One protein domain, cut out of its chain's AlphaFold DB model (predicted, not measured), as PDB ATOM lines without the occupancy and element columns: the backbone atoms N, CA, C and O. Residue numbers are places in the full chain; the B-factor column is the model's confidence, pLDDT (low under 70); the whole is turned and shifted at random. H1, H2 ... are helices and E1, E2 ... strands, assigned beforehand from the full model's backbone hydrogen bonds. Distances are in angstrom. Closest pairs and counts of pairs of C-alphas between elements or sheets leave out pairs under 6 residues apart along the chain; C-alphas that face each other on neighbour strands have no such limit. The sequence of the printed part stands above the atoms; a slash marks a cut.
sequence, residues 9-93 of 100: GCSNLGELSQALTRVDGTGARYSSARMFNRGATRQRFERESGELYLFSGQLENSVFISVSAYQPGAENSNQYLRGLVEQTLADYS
ATOM      1  N   GLY A   9      29.436  16.986  -0.320       87.56
ATOM      2  CA  GLY A   9      30.523  16.099  -0.720       87.56
ATOM      3  C   GLY A   9      30.000  14.926  -1.546       87.56
ATOM      4  O   GLY A   9      29.046  14.259  -1.154       87.56
ATOM      5  N   CYS A  10      30.647  14.635  -2.673       89.38
ATOM      6  CA  CYS A  10      30.331  13.466  -3.494       89.38
ATOM      7  C   CYS A  10      31.605  12.682  -3.796       89.38
ATOM      8  O   CYS A  10      32.607  13.247  -4.232       89.38
ATOM      9  N   SER A  11      31.556  11.367  -3.608       88.81
ATOM     10  CA  SER A  11      32.615  10.453  -4.024       88.81
ATOM     11  C   SER A  11      32.005   9.269  -4.766       88.81
ATOM     12  O   SER A  11      31.001   8.696  -4.338       88.81
ATOM     13  N   ASN A  12      32.599   8.928  -5.906       92.62
ATOM     14  CA  ASN A  12      32.188   7.804  -6.732       92.62
ATOM     15  C   ASN A  12      33.422   6.956  -7.047       92.62
ATOM     16  O   ASN A  12      34.389   7.467  -7.609       92.62
ATOM     17  N   LEU A  13      33.387   5.679  -6.669       93.00
ATOM     18  CA  LEU A  13      34.465   4.730  -6.952       93.00
ATOM     19  C   LEU A  13      34.398   4.118  -8.356       93.00
ATOM     20  O   LEU A  13      35.322   3.411  -8.745       93.00
ATOM     21  N   GLY A  14      33.336   4.387  -9.115       92.81
ATOM     22  CA  GLY A  14      33.098   3.750 -10.404       92.81
ATOM     23  C   GLY A  14      32.847   2.253 -10.247       92.81
ATOM     24  O   GLY A  14      32.258   1.811  -9.259       92.81
ATOM     25  N   GLU A  15      33.286   1.478 -11.233       93.81
ATOM     26  CA  GLU A  15      33.183   0.023 -11.212       93.81
ATOM     27  C   GLU A  15      34.293  -0.591 -10.357       93.81
ATOM     28  O   GLU A  15      35.486  -0.391 -10.594       93.81
ATOM     29  N   LEU A  16      33.889  -1.351  -9.345       91.69
ATOM     30  CA  LEU A  16      34.795  -2.057  -8.458       91.69
ATOM     31  C   LEU A  16      34.988  -3.513  -8.891       91.69
ATOM     32  O   LEU A  16      34.080  -4.164  -9.404       91.69
ATOM     33  N   SER A  17      36.181  -4.048  -8.616       91.81
ATOM     34  CA  SER A  17      36.524  -5.438  -8.931       91.81
ATOM     35  C   SER A  17      35.573  -6.432  -8.259       91.81
ATOM     36  O   SER A  17      35.361  -6.384  -7.046       91.81
ATOM     37  N   GLN A  18      35.103  -7.416  -9.031       88.56
ATOM     38  CA  GLN A  18      34.295  -8.540  -8.538       88.56
ATOM     39  C   GLN A  18      35.025  -9.391  -7.488       88.56
ATOM     40  O   GLN A  18      34.396 -10.140  -6.749       88.56
ATOM     41  N   ALA A  19      36.353  -9.276  -7.376       90.94
ATOM     42  CA  ALA A  19      37.102  -9.941  -6.313       90.94
ATOM     43  C   ALA A  19      36.661  -9.478  -4.908       90.94
ATOM     44  O   ALA A  19      36.773 -10.242  -3.954       90.94
ATOM     45  N   LEU A  20      36.119  -8.260  -4.773       90.56
ATOM     46  CA  LEU A  20      35.645  -7.721  -3.491       90.56
ATOM     47  C   LEU A  20      34.384  -8.418  -2.962       90.56
ATOM     48  O   LEU A  20      34.134  -8.389  -1.760       90.56
ATOM     49  N   THR A  21      33.604  -9.055  -3.835       90.38
ATOM     50  CA  THR A  21      32.375  -9.788  -3.489       90.38
ATOM     51  C   THR A  21      32.551 -11.299  -3.531       90.38
ATOM     52  O   THR A  21      31.581 -12.020  -3.325       90.38
ATOM     53  N   ARG A  22      33.766 -11.791  -3.808       91.50
ATOM     54  CA  ARG A  22      34.052 -13.214  -4.058       91.50
ATOM     55  C   ARG A  22      35.204 -13.736  -3.217       91.50
ATOM     56  O   ARG A  22      36.084 -14.428  -3.720       91.50
ATOM     57  N   VAL A  23      35.206 -13.397  -1.929       89.75
ATOM     58  CA  VAL A  23      36.302 -13.732  -1.002       89.75
ATOM     59  C   VAL A  23      36.524 -15.248  -0.888       89.75
ATOM     60  O   VAL A  23      37.663 -15.683  -0.756       89.75
ATOM     61  N   ASP A  24      35.464 -16.054  -0.995       91.69
ATOM     62  CA  ASP A  24      35.520 -17.524  -0.996       91.69
ATOM     63  C   ASP A  24      35.376 -18.146  -2.402       91.69
ATOM     64  O   ASP A  24      35.224 -19.358  -2.543       91.69
ATOM     65  N   GLY A  25      35.414 -17.320  -3.453       90.62
ATOM     66  CA  GLY A  25      35.172 -17.722  -4.840       90.62
ATOM     67  C   GLY A  25      33.699 -17.723  -5.271       90.62
ATOM     68  O   GLY A  25      33.425 -17.842  -6.467       90.62
ATOM     69  N   THR A  26      32.745 -17.535  -4.355       90.81
ATOM     70  CA  THR A  26      31.309 -17.433  -4.661       90.81
ATOM     71  C   THR A  26      30.824 -15.985  -4.605       90.81
ATOM     72  O   THR A  26      31.394 -15.162  -3.901       90.81
ATOM     73  N   GLY A  27      29.801 -15.633  -5.394       89.06
ATOM     74  CA  GLY A  27      29.245 -14.275  -5.380       89.06
ATOM     75  C   GLY A  27      28.519 -13.982  -4.070       89.06
ATOM     76  O   GLY A  27      27.667 -14.769  -3.650       89.06
ATOM     77  N   ALA A  28      28.832 -12.852  -3.438       87.88
ATOM     78  CA  ALA A  28      28.163 -12.426  -2.220       87.88
ATOM     79  C   ALA A  28      26.655 -12.242  -2.450       87.88
ATOM     80  O   ALA A  28      26.219 -11.623  -3.416       87.88
ATOM     81  N   ARG A  29      25.839 -12.740  -1.513       84.25
ATOM     82  CA  ARG A  29      24.379 -12.543  -1.549       84.25
ATOM     83  C   ARG A  29      23.983 -11.084  -1.307       84.25
ATOM     84  O   ARG A  29      22.973 -10.630  -1.828       84.25
ATOM     85  N   TYR A  30      24.771 -10.390  -0.494       79.06
ATOM     86  CA  TYR A  30      24.596  -8.986  -0.154       79.06
ATOM     87  C   TYR A  30      25.946  -8.303  -0.178       79.06
ATOM     88  O   TYR A  30      26.972  -8.902   0.150       79.06
ATOM     89  N   SER A  31      25.953  -7.034  -0.544       80.25
ATOM     90  CA  SER A  31      27.145  -6.212  -0.469       80.25
ATOM     91  C   SER A  31      26.766  -4.802  -0.073       80.25
ATOM     92  O   SER A  31      25.762  -4.261  -0.523       80.25
ATOM     93  N   SER A  32      27.581  -4.210   0.785       79.50
ATOM     94  CA  SER A  32      27.400  -2.842   1.242       79.50
ATOM     95  C   SER A  32      28.757  -2.182   1.330       79.50
ATOM     96  O   SER A  32      29.701  -2.783   1.846       79.50
ATOM     97  N   ALA A  33      28.841  -0.932   0.903       81.62
ATOM     98  CA  ALA A  33      29.981  -0.091   1.196       81.62
ATOM     99  C   ALA A  33      29.500   1.095   2.027       81.62
ATOM    100  O   ALA A  33      28.423   1.643   1.796       81.62
ATOM    101  N   ARG A  34      30.301   1.473   3.019       83.56
ATOM    102  CA  ARG A  34      29.972   2.548   3.948       83.56
ATOM    103  C   ARG A  34      31.094   3.563   3.955       83.56
ATOM    104  O   ARG A  34      32.269   3.207   4.021       83.56
ATOM    105  N   MET A  35      30.717   4.832   3.957       83.62
ATOM    106  CA  MET A  35      31.657   5.906   4.223       83.62
ATOM    107  C   MET A  35      32.067   5.928   5.698       83.62
ATOM    108  O   MET A  35      31.224   5.872   6.594       83.62
ATOM    109  N   PHE A  36      33.361   6.121   5.948       82.62
ATOM    110  CA  PHE A  36      33.866   6.476   7.267       82.62
ATOM    111  C   PHE A  36      34.420   7.901   7.259       82.62
ATOM    112  O   PHE A  36      35.504   8.155   6.734       82.62
ATOM    113  N   ASN A  37      33.675   8.829   7.858       79.81
ATOM    114  CA  ASN A  37      34.104  10.214   7.984       79.81
ATOM    115  C   ASN A  37      34.948  10.387   9.262       79.81
ATOM    116  O   ASN A  37      34.430  10.353  10.384       79.81
ATOM    117  N   ARG A  38      36.273  10.525   9.105       80.56
ATOM    118  CA  ARG A  38      37.186  10.684  10.248       80.56
ATOM    119  C   ARG A  38      36.847  11.962  11.016       80.56
ATOM    120  O   ARG A  38      36.698  13.029  10.437       80.56
ATOM    121  N   GLY A  39      36.759  11.858  12.342       84.38
ATOM    122  CA  GLY A  39      36.458  13.009  13.196       84.38
ATOM    123  C   GLY A  39      35.034  13.549  13.032       84.38
ATOM    124  O   GLY A  39      34.806  14.727  13.294       84.38
ATOM    125  N   ALA A  40      34.079  12.728  12.580       86.44
ATOM    126  CA  ALA A  40      32.656  13.060  12.593       86.44
ATOM    127  C   ALA A  40      32.161  13.289  14.028       86.44
ATOM    128  O   ALA A  40      31.840  12.357  14.761       86.44
ATOM    129  N   THR A  41      32.125  14.554  14.433       91.06
ATOM    130  CA  THR A  41      31.535  15.002  15.692       91.06
ATOM    131  C   THR A  41      30.524  16.090  15.391       91.06
ATOM    132  O   THR A  41      30.699  16.871  14.455       91.06
ATOM    133  N   ARG A  42      29.488  16.193  16.226       89.00
ATOM    134  CA  ARG A  42      28.502  17.271  16.106       89.00
ATOM    135  C   ARG A  42      29.176  18.644  16.083       89.00
ATOM    136  O   ARG A  42      28.884  19.447  15.215       89.00
ATOM    137  N   GLN A  43      30.126  18.889  16.986       92.31
ATOM    138  CA  GLN A  43      30.847  20.162  17.052       92.31
ATOM    139  C   GLN A  43      31.575  20.498  15.741       92.31
ATOM    140  O   GLN A  43      31.618  21.665  15.355       92.31
ATOM    141  N   ARG A  44      32.150  19.496  15.058       91.56
ATOM    142  CA  ARG A  44      32.758  19.701  13.741       91.56
ATOM    143  C   ARG A  44      31.709  20.140  12.722       91.56
ATOM    144  O   ARG A  44      31.906  21.174  12.096       91.56
ATOM    145  N   PHE A  45      30.613  19.395  12.594       91.12
ATOM    146  CA  PHE A  45      29.576  19.700  11.608       91.12
ATOM    147  C   PHE A  45      28.900  21.049  11.861       91.12
ATOM    148  O   PHE A  45      28.674  21.798  10.921       91.12
ATOM    149  N   GLU A  46      28.649  21.412  13.119       91.31
ATOM    150  CA  GLU A  46      28.103  22.731  13.473       91.31
ATOM    151  C   GLU A  46      29.053  23.864  13.048       91.31
ATOM    152  O   GLU A  46      28.615  24.875  12.506       91.31
ATOM    153  N   ARG A  47      30.371  23.687  13.234       90.50
ATOM    154  CA  ARG A  47      31.383  24.660  12.786       90.50
ATOM    155  C   ARG A  47      31.459  24.754  11.258       90.50
ATOM    156  O   ARG A  47      31.739  25.824  10.730       90.50
ATOM    157  N   GLU A  48      31.232  23.644  10.565       88.88
ATOM    158  CA  GLU A  48      31.289  23.531   9.100       88.88
ATOM    159  C   GLU A  48      29.957  23.887   8.418       88.88
ATOM    160  O   GLU A  48      29.856  23.813   7.199       88.88
ATOM    161  N   SER A  49      28.961  24.359   9.181       90.19
ATOM    162  CA  SER A  49      27.614  24.688   8.685       90.19
ATOM    163  C   SER A  49      26.857  23.487   8.100       90.19
ATOM    164  O   SER A  49      26.006  23.636   7.228       90.19
ATOM    165  N   GLY A  50      27.134  22.292   8.619       92.25
ATOM    166  CA  GLY A  50      26.518  21.039   8.204       92.25
ATOM    167  C   GLY A  50      27.401  20.177   7.310       92.25
ATOM    168  O   GLY A  50      28.586  20.438   7.124       92.25
ATOM    169  N   GLU A  51      26.810  19.109   6.794       92.31
ATOM    170  CA  GLU A  51      27.405  18.205   5.814       92.31
ATOM    171  C   GLU A  51      26.280  17.446   5.105       92.31
ATOM    172  O   GLU A  51      25.380  16.925   5.757       92.31
ATOM    173  N   LEU A  52      26.346  17.332   3.783       92.75
ATOM    174  CA  LEU A  52      25.654  16.280   3.046       92.75
ATOM    175  C   LEU A  52      26.700  15.541   2.222       92.75
ATOM    176  O   LEU A  52      27.291  16.116   1.313       92.75
ATOM    177  N   TYR A  53      26.942  14.272   2.534       92.06
ATOM    178  CA  TYR A  53      27.925  13.462   1.831       92.06
ATOM    179  C   TYR A  53      27.281  12.226   1.200       92.06
ATOM    180  O   TYR A  53      26.702  11.385   1.890       92.06
ATOM    181  N   LEU A  54      27.446  12.105  -0.119       93.00
ATOM    182  CA  LEU A  54      27.127  10.925  -0.912       93.00
ATOM    183  C   LEU A  54      28.389  10.126  -1.285       93.00
ATOM    184  O   LEU A  54      29.320  10.653  -1.898       93.00
ATOM    185  N   PHE A  55      28.410   8.835  -0.969       93.25
ATOM    186  CA  PHE A  55      29.429   7.895  -1.438       93.25
ATOM    187  C   PHE A  55      28.794   6.778  -2.243       93.25
ATOM    188  O   PHE A  55      27.865   6.131  -1.769       93.25
ATOM    189  N   SER A  56      29.298   6.551  -3.447       93.62
ATOM    190  CA  SER A  56      28.715   5.600  -4.386       93.62
ATOM    191  C   SER A  56      29.769   4.787  -5.121       93.62
ATOM    192  O   SER A  56      30.960   5.111  -5.130       93.62
ATOM    193  N   GLY A  57      29.304   3.716  -5.741       93.94
ATOM    194  CA  GLY A  57      30.082   2.895  -6.645       93.94
ATOM    195  C   GLY A  57      29.239   1.741  -7.155       93.94
ATOM    196  O   GLY A  57      28.131   1.487  -6.674       93.94
ATOM    197  N   GLN A  58      29.779   1.045  -8.140       92.12
ATOM    198  CA  GLN A  58      29.179  -0.145  -8.705       92.12
ATOM    199  C   GLN A  58      29.940  -1.368  -8.213       92.12
ATOM    200  O   GLN A  58      31.167  -1.429  -8.279       92.12
ATOM    201  N   LEU A  59      29.189  -2.344  -7.722       88.88
ATOM    202  CA  LEU A  59      29.713  -3.611  -7.256       88.88
ATOM    203  C   LEU A  59      28.839  -4.729  -7.826       88.88
ATOM    204  O   LEU A  59      27.632  -4.791  -7.568       88.88
ATOM    205  N   GLU A  60      29.464  -5.575  -8.643       83.50
ATOM    206  CA  GLU A  60      28.781  -6.552  -9.495       83.50
ATOM    207  C   GLU A  60      27.647  -5.904 -10.314       83.50
ATOM    208  O   GLU A  60      27.894  -5.079 -11.193       83.50
ATOM    209  N   ASN A  61      26.399  -6.256 -10.002       81.56
ATOM    210  CA  ASN A  61      25.202  -5.848 -10.734       81.56
ATOM    211  C   ASN A  61      24.405  -4.763  -9.993       81.56
ATOM    212  O   ASN A  61      23.253  -4.504 -10.337       81.56
ATOM    213  N   SER A  62      24.983  -4.167  -8.945       84.88
ATOM    214  CA  SER A  62      24.306  -3.201  -8.082       84.88
ATOM    215  C   SER A  62      25.099  -1.907  -7.945       84.88
ATOM    216  O   SER A  62      26.332  -1.905  -7.961       84.88
ATOM    217  N   VAL A  63      24.375  -0.803  -7.787       89.25
ATOM    218  CA  VAL A  63      24.942   0.470  -7.343       89.25
ATOM    219  C   VAL A  63      24.700   0.567  -5.847       89.25
ATOM    220  O   VAL A  63      23.558   0.464  -5.400       89.25
ATOM    221  N   PHE A  64      25.761   0.776  -5.072       89.62
ATOM    222  CA  PHE A  64      25.618   1.128  -3.665       89.62
ATOM    223  C   PHE A  64      25.654   2.646  -3.505       89.62
ATOM    224  O   PHE A  64      26.358   3.353  -4.231       89.62
ATOM    225  N   ILE A  65      24.914   3.138  -2.515       91.56
ATOM    226  CA  ILE A  65      24.916   4.538  -2.102       91.56
ATOM    227  C   ILE A  65      24.940   4.572  -0.572       91.56
ATOM    228  O   ILE A  65      24.082   3.992   0.085       91.56
ATOM    229  N   SER A  66      25.924   5.260  -0.002       91.88
ATOM    230  CA  SER A  66      26.026   5.578   1.421       91.88
ATOM    231  C   SER A  66      25.805   7.075   1.586       91.88
ATOM    232  O   SER A  66      26.536   7.875   1.003       91.88
ATOM    233  N   VAL A  67      24.828   7.444   2.411       92.38
ATOM    234  CA  VAL A  67      24.469   8.840   2.688       92.38
ATOM    235  C   VAL A  67      24.821   9.176   4.134       92.38
ATOM    236  O   VAL A  67      24.483   8.426   5.047       92.38
ATOM    237  N   SER A  68      25.496  10.302   4.342       91.81
ATOM    238  CA  SER A  68      25.704  10.926   5.652       91.81
ATOM    239  C   SER A  68      25.199  12.356   5.574       91.81
ATOM    240  O   SER A  68      25.541  13.065   4.630       91.81
ATOM    241  N   ALA A  69      24.390  12.784   6.538       92.44
ATOM    242  CA  ALA A  69      23.857  14.138   6.555       92.44
ATOM    243  C   ALA A  69      23.841  14.709   7.973       92.44
ATOM    244  O   ALA A  69      23.489  14.020   8.932       92.44
ATOM    245  N   TYR A  70      24.204  15.981   8.080       92.75
ATOM    246  CA  TYR A  70      23.988  16.812   9.246       92.75
ATOM    247  C   TYR A  70      23.569  18.213   8.806       92.75
ATOM    248  O   TYR A  70      24.309  18.893   8.098       92.75
ATOM    249  N   GLN A  71      22.419  18.677   9.274       92.94
ATOM    250  CA  GLN A  71      21.945  20.035   9.056       92.94
ATOM    251  C   GLN A  71      21.714  20.722  10.410       92.94
ATOM    252  O   GLN A  71      20.862  20.276  11.187       92.94
ATOM    253  N   PRO A  72      22.451  21.806  10.723       91.88
ATOM    254  CA  PRO A  72      22.246  22.584  11.940       91.88
ATOM    255  C   PRO A  72      20.779  22.986  12.134       91.88
ATOM    256  O   PRO A  72      20.137  23.508  11.225       91.88
ATOM    257  N   GLY A  73      20.241  22.728  13.327       91.25
ATOM    258  CA  GLY A  73      18.859  23.075  13.681       91.25
ATOM    259  C   GLY A  73      17.761  22.210  13.045       91.25
ATOM    260  O   GLY A  73      16.590  22.468  13.309       91.25
ATOM    261  N   ALA A  74      18.105  21.194  12.249       91.50
ATOM    262  CA  ALA A  74      17.139  20.273  11.651       91.50
ATOM    263  C   ALA A  74      16.986  18.965  12.448       91.50
ATOM    264  O   ALA A  74      17.762  18.658  13.363       91.50
ATOM    265  N   GLU A  75      15.997  18.159  12.062       92.69
ATOM    266  CA  GLU A  75      15.902  16.771  12.501       92.69
ATOM    267  C   GLU A  75      17.027  15.950  11.847       92.69
ATOM    268  O   GLU A  75      17.043  15.730  10.643       92.69
ATOM    269  N   ASN A  76      17.996  15.503  12.647       92.38
ATOM    270  CA  ASN A  76      19.162  14.737  12.185       92.38
ATOM    271  C   ASN A  76      19.061  13.253  12.573       92.38
ATOM    272  O   ASN A  76      20.055  12.616  12.922       92.38
ATOM    273  N   SER A  77      17.840  12.712  12.603       93.94
ATOM    274  CA  SER A  77      17.606  11.303  12.918       93.94
ATOM    275  C   SER A  77      17.894  10.425  11.691       93.94
ATOM    276  O   SER A  77      17.642  10.819  10.551       93.94
ATOM    277  N   ASN A  78      18.386   9.198  11.908       92.81
ATOM    278  CA  ASN A  78      18.564   8.235  10.811       92.81
ATOM    279  C   ASN A  78      17.230   7.908  10.120       92.81
ATOM    280  O   ASN A  78      17.210   7.658   8.920       92.81
ATOM    281  N   GLN A  79      16.119   7.924  10.867       94.62
ATOM    282  CA  GLN A  79      14.780   7.702  10.323       94.62
ATOM    283  C   GLN A  79      14.373   8.820   9.356       94.62
ATOM    284  O   GLN A  79      13.877   8.531   8.270       94.62
ATOM    285  N   TYR A  80      14.626  10.079   9.722       94.75
ATOM    286  CA  TYR A  80      14.362  11.223   8.854       94.75
ATOM    287  C   TYR A  80      15.209  11.162   7.580       94.75
ATOM    288  O   TYR A  80      14.677  11.256   6.474       94.75
ATOM    289  N   LEU A  81      16.514  10.895   7.718       94.12
ATOM    290  CA  LEU A  81      17.407  10.734   6.569       94.12
ATOM    291  C   LEU A  81      16.957   9.588   5.654       94.12
ATOM    292  O   LEU A  81      16.938   9.745   4.435       94.12
ATOM    293  N   ARG A  82      16.553   8.451   6.230       93.75
ATOM    294  CA  ARG A  82      16.022   7.315   5.472       93.75
ATOM    295  C   ARG A  82      14.798   7.711   4.650       93.75
ATOM    296  O   ARG A  82      14.774   7.412   3.462       93.75
ATOM    297  N   GLY A  83      13.837   8.419   5.244       94.56
ATOM    298  CA  GLY A  83      12.644   8.887   4.533       94.56
ATOM    299  C   GLY A  83      12.975   9.802   3.350       94.56
ATOM    300  O   GLY A  83      12.412   9.638   2.270       94.56
ATOM    301  N   LEU A  84      13.942  10.714   3.513       94.19
ATOM    302  CA  LEU A  84      14.407  11.573   2.417       94.19
ATOM    303  C   LEU A  84      15.049  10.769   1.279       94.19
ATOM    304  O   LEU A  84      14.792  11.046   0.107       94.19
ATOM    305  N   VAL A  85      15.867   9.768   1.610       93.81
ATOM    306  CA  VAL A  85      16.509   8.897   0.613       93.81
ATOM    307  C   VAL A  85      15.470   8.046  -0.118       93.81
ATOM    308  O   VAL A  85      15.524   7.951  -1.341       93.81
ATOM    309  N   GLU A  86      14.506   7.468   0.602       94.19
ATOM    310  CA  GLU A  86      13.409   6.685   0.020       94.19
ATOM    311  C   GLU A  86      12.575   7.525  -0.951       94.19
ATOM    312  O   GLU A  86      12.359   7.102  -2.087       94.19
ATOM    313  N   GLN A  87      12.172   8.734  -0.544       95.31
ATOM    314  CA  GLN A  87      11.430   9.655  -1.404       95.31
ATOM    315  C   GLN A  87      12.240  10.037  -2.646       95.31
ATOM    316  O   GLN A  87      11.741   9.928  -3.761       95.31
ATOM    317  N   THR A  88      13.510  10.410  -2.463       94.44
ATOM    318  CA  THR A  88      14.384  10.799  -3.578       94.44
ATOM    319  C   THR A  88      14.512   9.661  -4.588       94.44
ATOM    320  O   THR A  88      14.387   9.885  -5.785       94.44
ATOM    321  N   LEU A  89      14.728   8.421  -4.143       93.56
ATOM    322  CA  LEU A  89      14.812   7.273  -5.051       93.56
ATOM    323  C   LEU A  89      13.484   7.010  -5.770       93.56
ATOM    324  O   LEU A  89      13.492   6.705  -6.965       93.56
ATOM    325  N   ALA A  90      12.356   7.161  -5.070       94.19
ATOM    326  CA  ALA A  90      11.028   7.020  -5.653       94.19
ATOM    327  C   ALA A  90      10.761   8.061  -6.755       94.19
ATOM    328  O   ALA A  90      10.204   7.699  -7.792       94.19
ATOM    329  N   ASP A  91      11.225   9.304  -6.588       96.56
ATOM    330  CA  ASP A  91      11.081  10.372  -7.589       96.56
ATOM    331  C   ASP A  91      11.755  10.012  -8.927       96.56
ATOM    332  O   ASP A  91      11.263  10.372  -9.998       96.56
ATOM    333  N   TYR A  92      12.838   9.228  -8.886       94.38
ATOM    334  CA  TYR A  92      13.531   8.706 -10.073       94.38
ATOM    335  C   TYR A  92      13.087   7.292 -10.476       94.38
ATOM    336  O   TYR A  92      13.704   6.670 -11.339       94.38
ATOM    337  N   SER A  93      12.009   6.769  -9.881       94.44
ATOM    338  CA  SER A  93      11.511   5.406 -10.118       94.44
ATOM    339  C   SER A  93      12.542   4.304  -9.827       94.44
ATOM    340  O   SER A  93      12.479   3.213 -10.403       94.44
TER     341      SER A  93
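This is residues 9 to 93 of the 100 residues of an uncharacterized protein of Mycobacterium shottsii (UniProt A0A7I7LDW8). A long, narrow sheet of three strands has a short helix near each end, H1 and H2, and a longer helix, H3, that starts near E3 and sticks out with residues 86 to 91. The 85 printed residues run E1 H1 H2 E2 E3 H3, class mixed; the sheet, order E1 E2 E3, is mixed. The whole is loose, radius of gyration of the C-alphas 15.4 A, spanning 47 by 32 by 20 A.

E1, residues 9 to 16, begins at C-alpha (30.523, 16.099, -0.720). H1 is residues 18 to 21, H2 42 to 47. E2, 51 to 59, measures 25.5 A; E3, 62 to 70, 26.5 A. H3, 78 to 91, ends at C-alpha (11.081, 10.372, -7.589).

E1, H1, H2 and E2 form a strand-helix-strand unit, parallel neighbour strands with helices between, crossover right-handed; N 11 and O 54 are 2.9 A apart. E2 and E3 are an antiparallel hairpin; N 55 and O 66 are 2.9 A apart. H3 only grazes the sheet, closest C-alphas Ala 69 and Leu 81, 7.3 A. In H2 and H3 every O i to N i+4 pair is within hydrogen-bond range.

The printed part has no cut. Residues 22 to 41 make a long link. No printed residue is under 70.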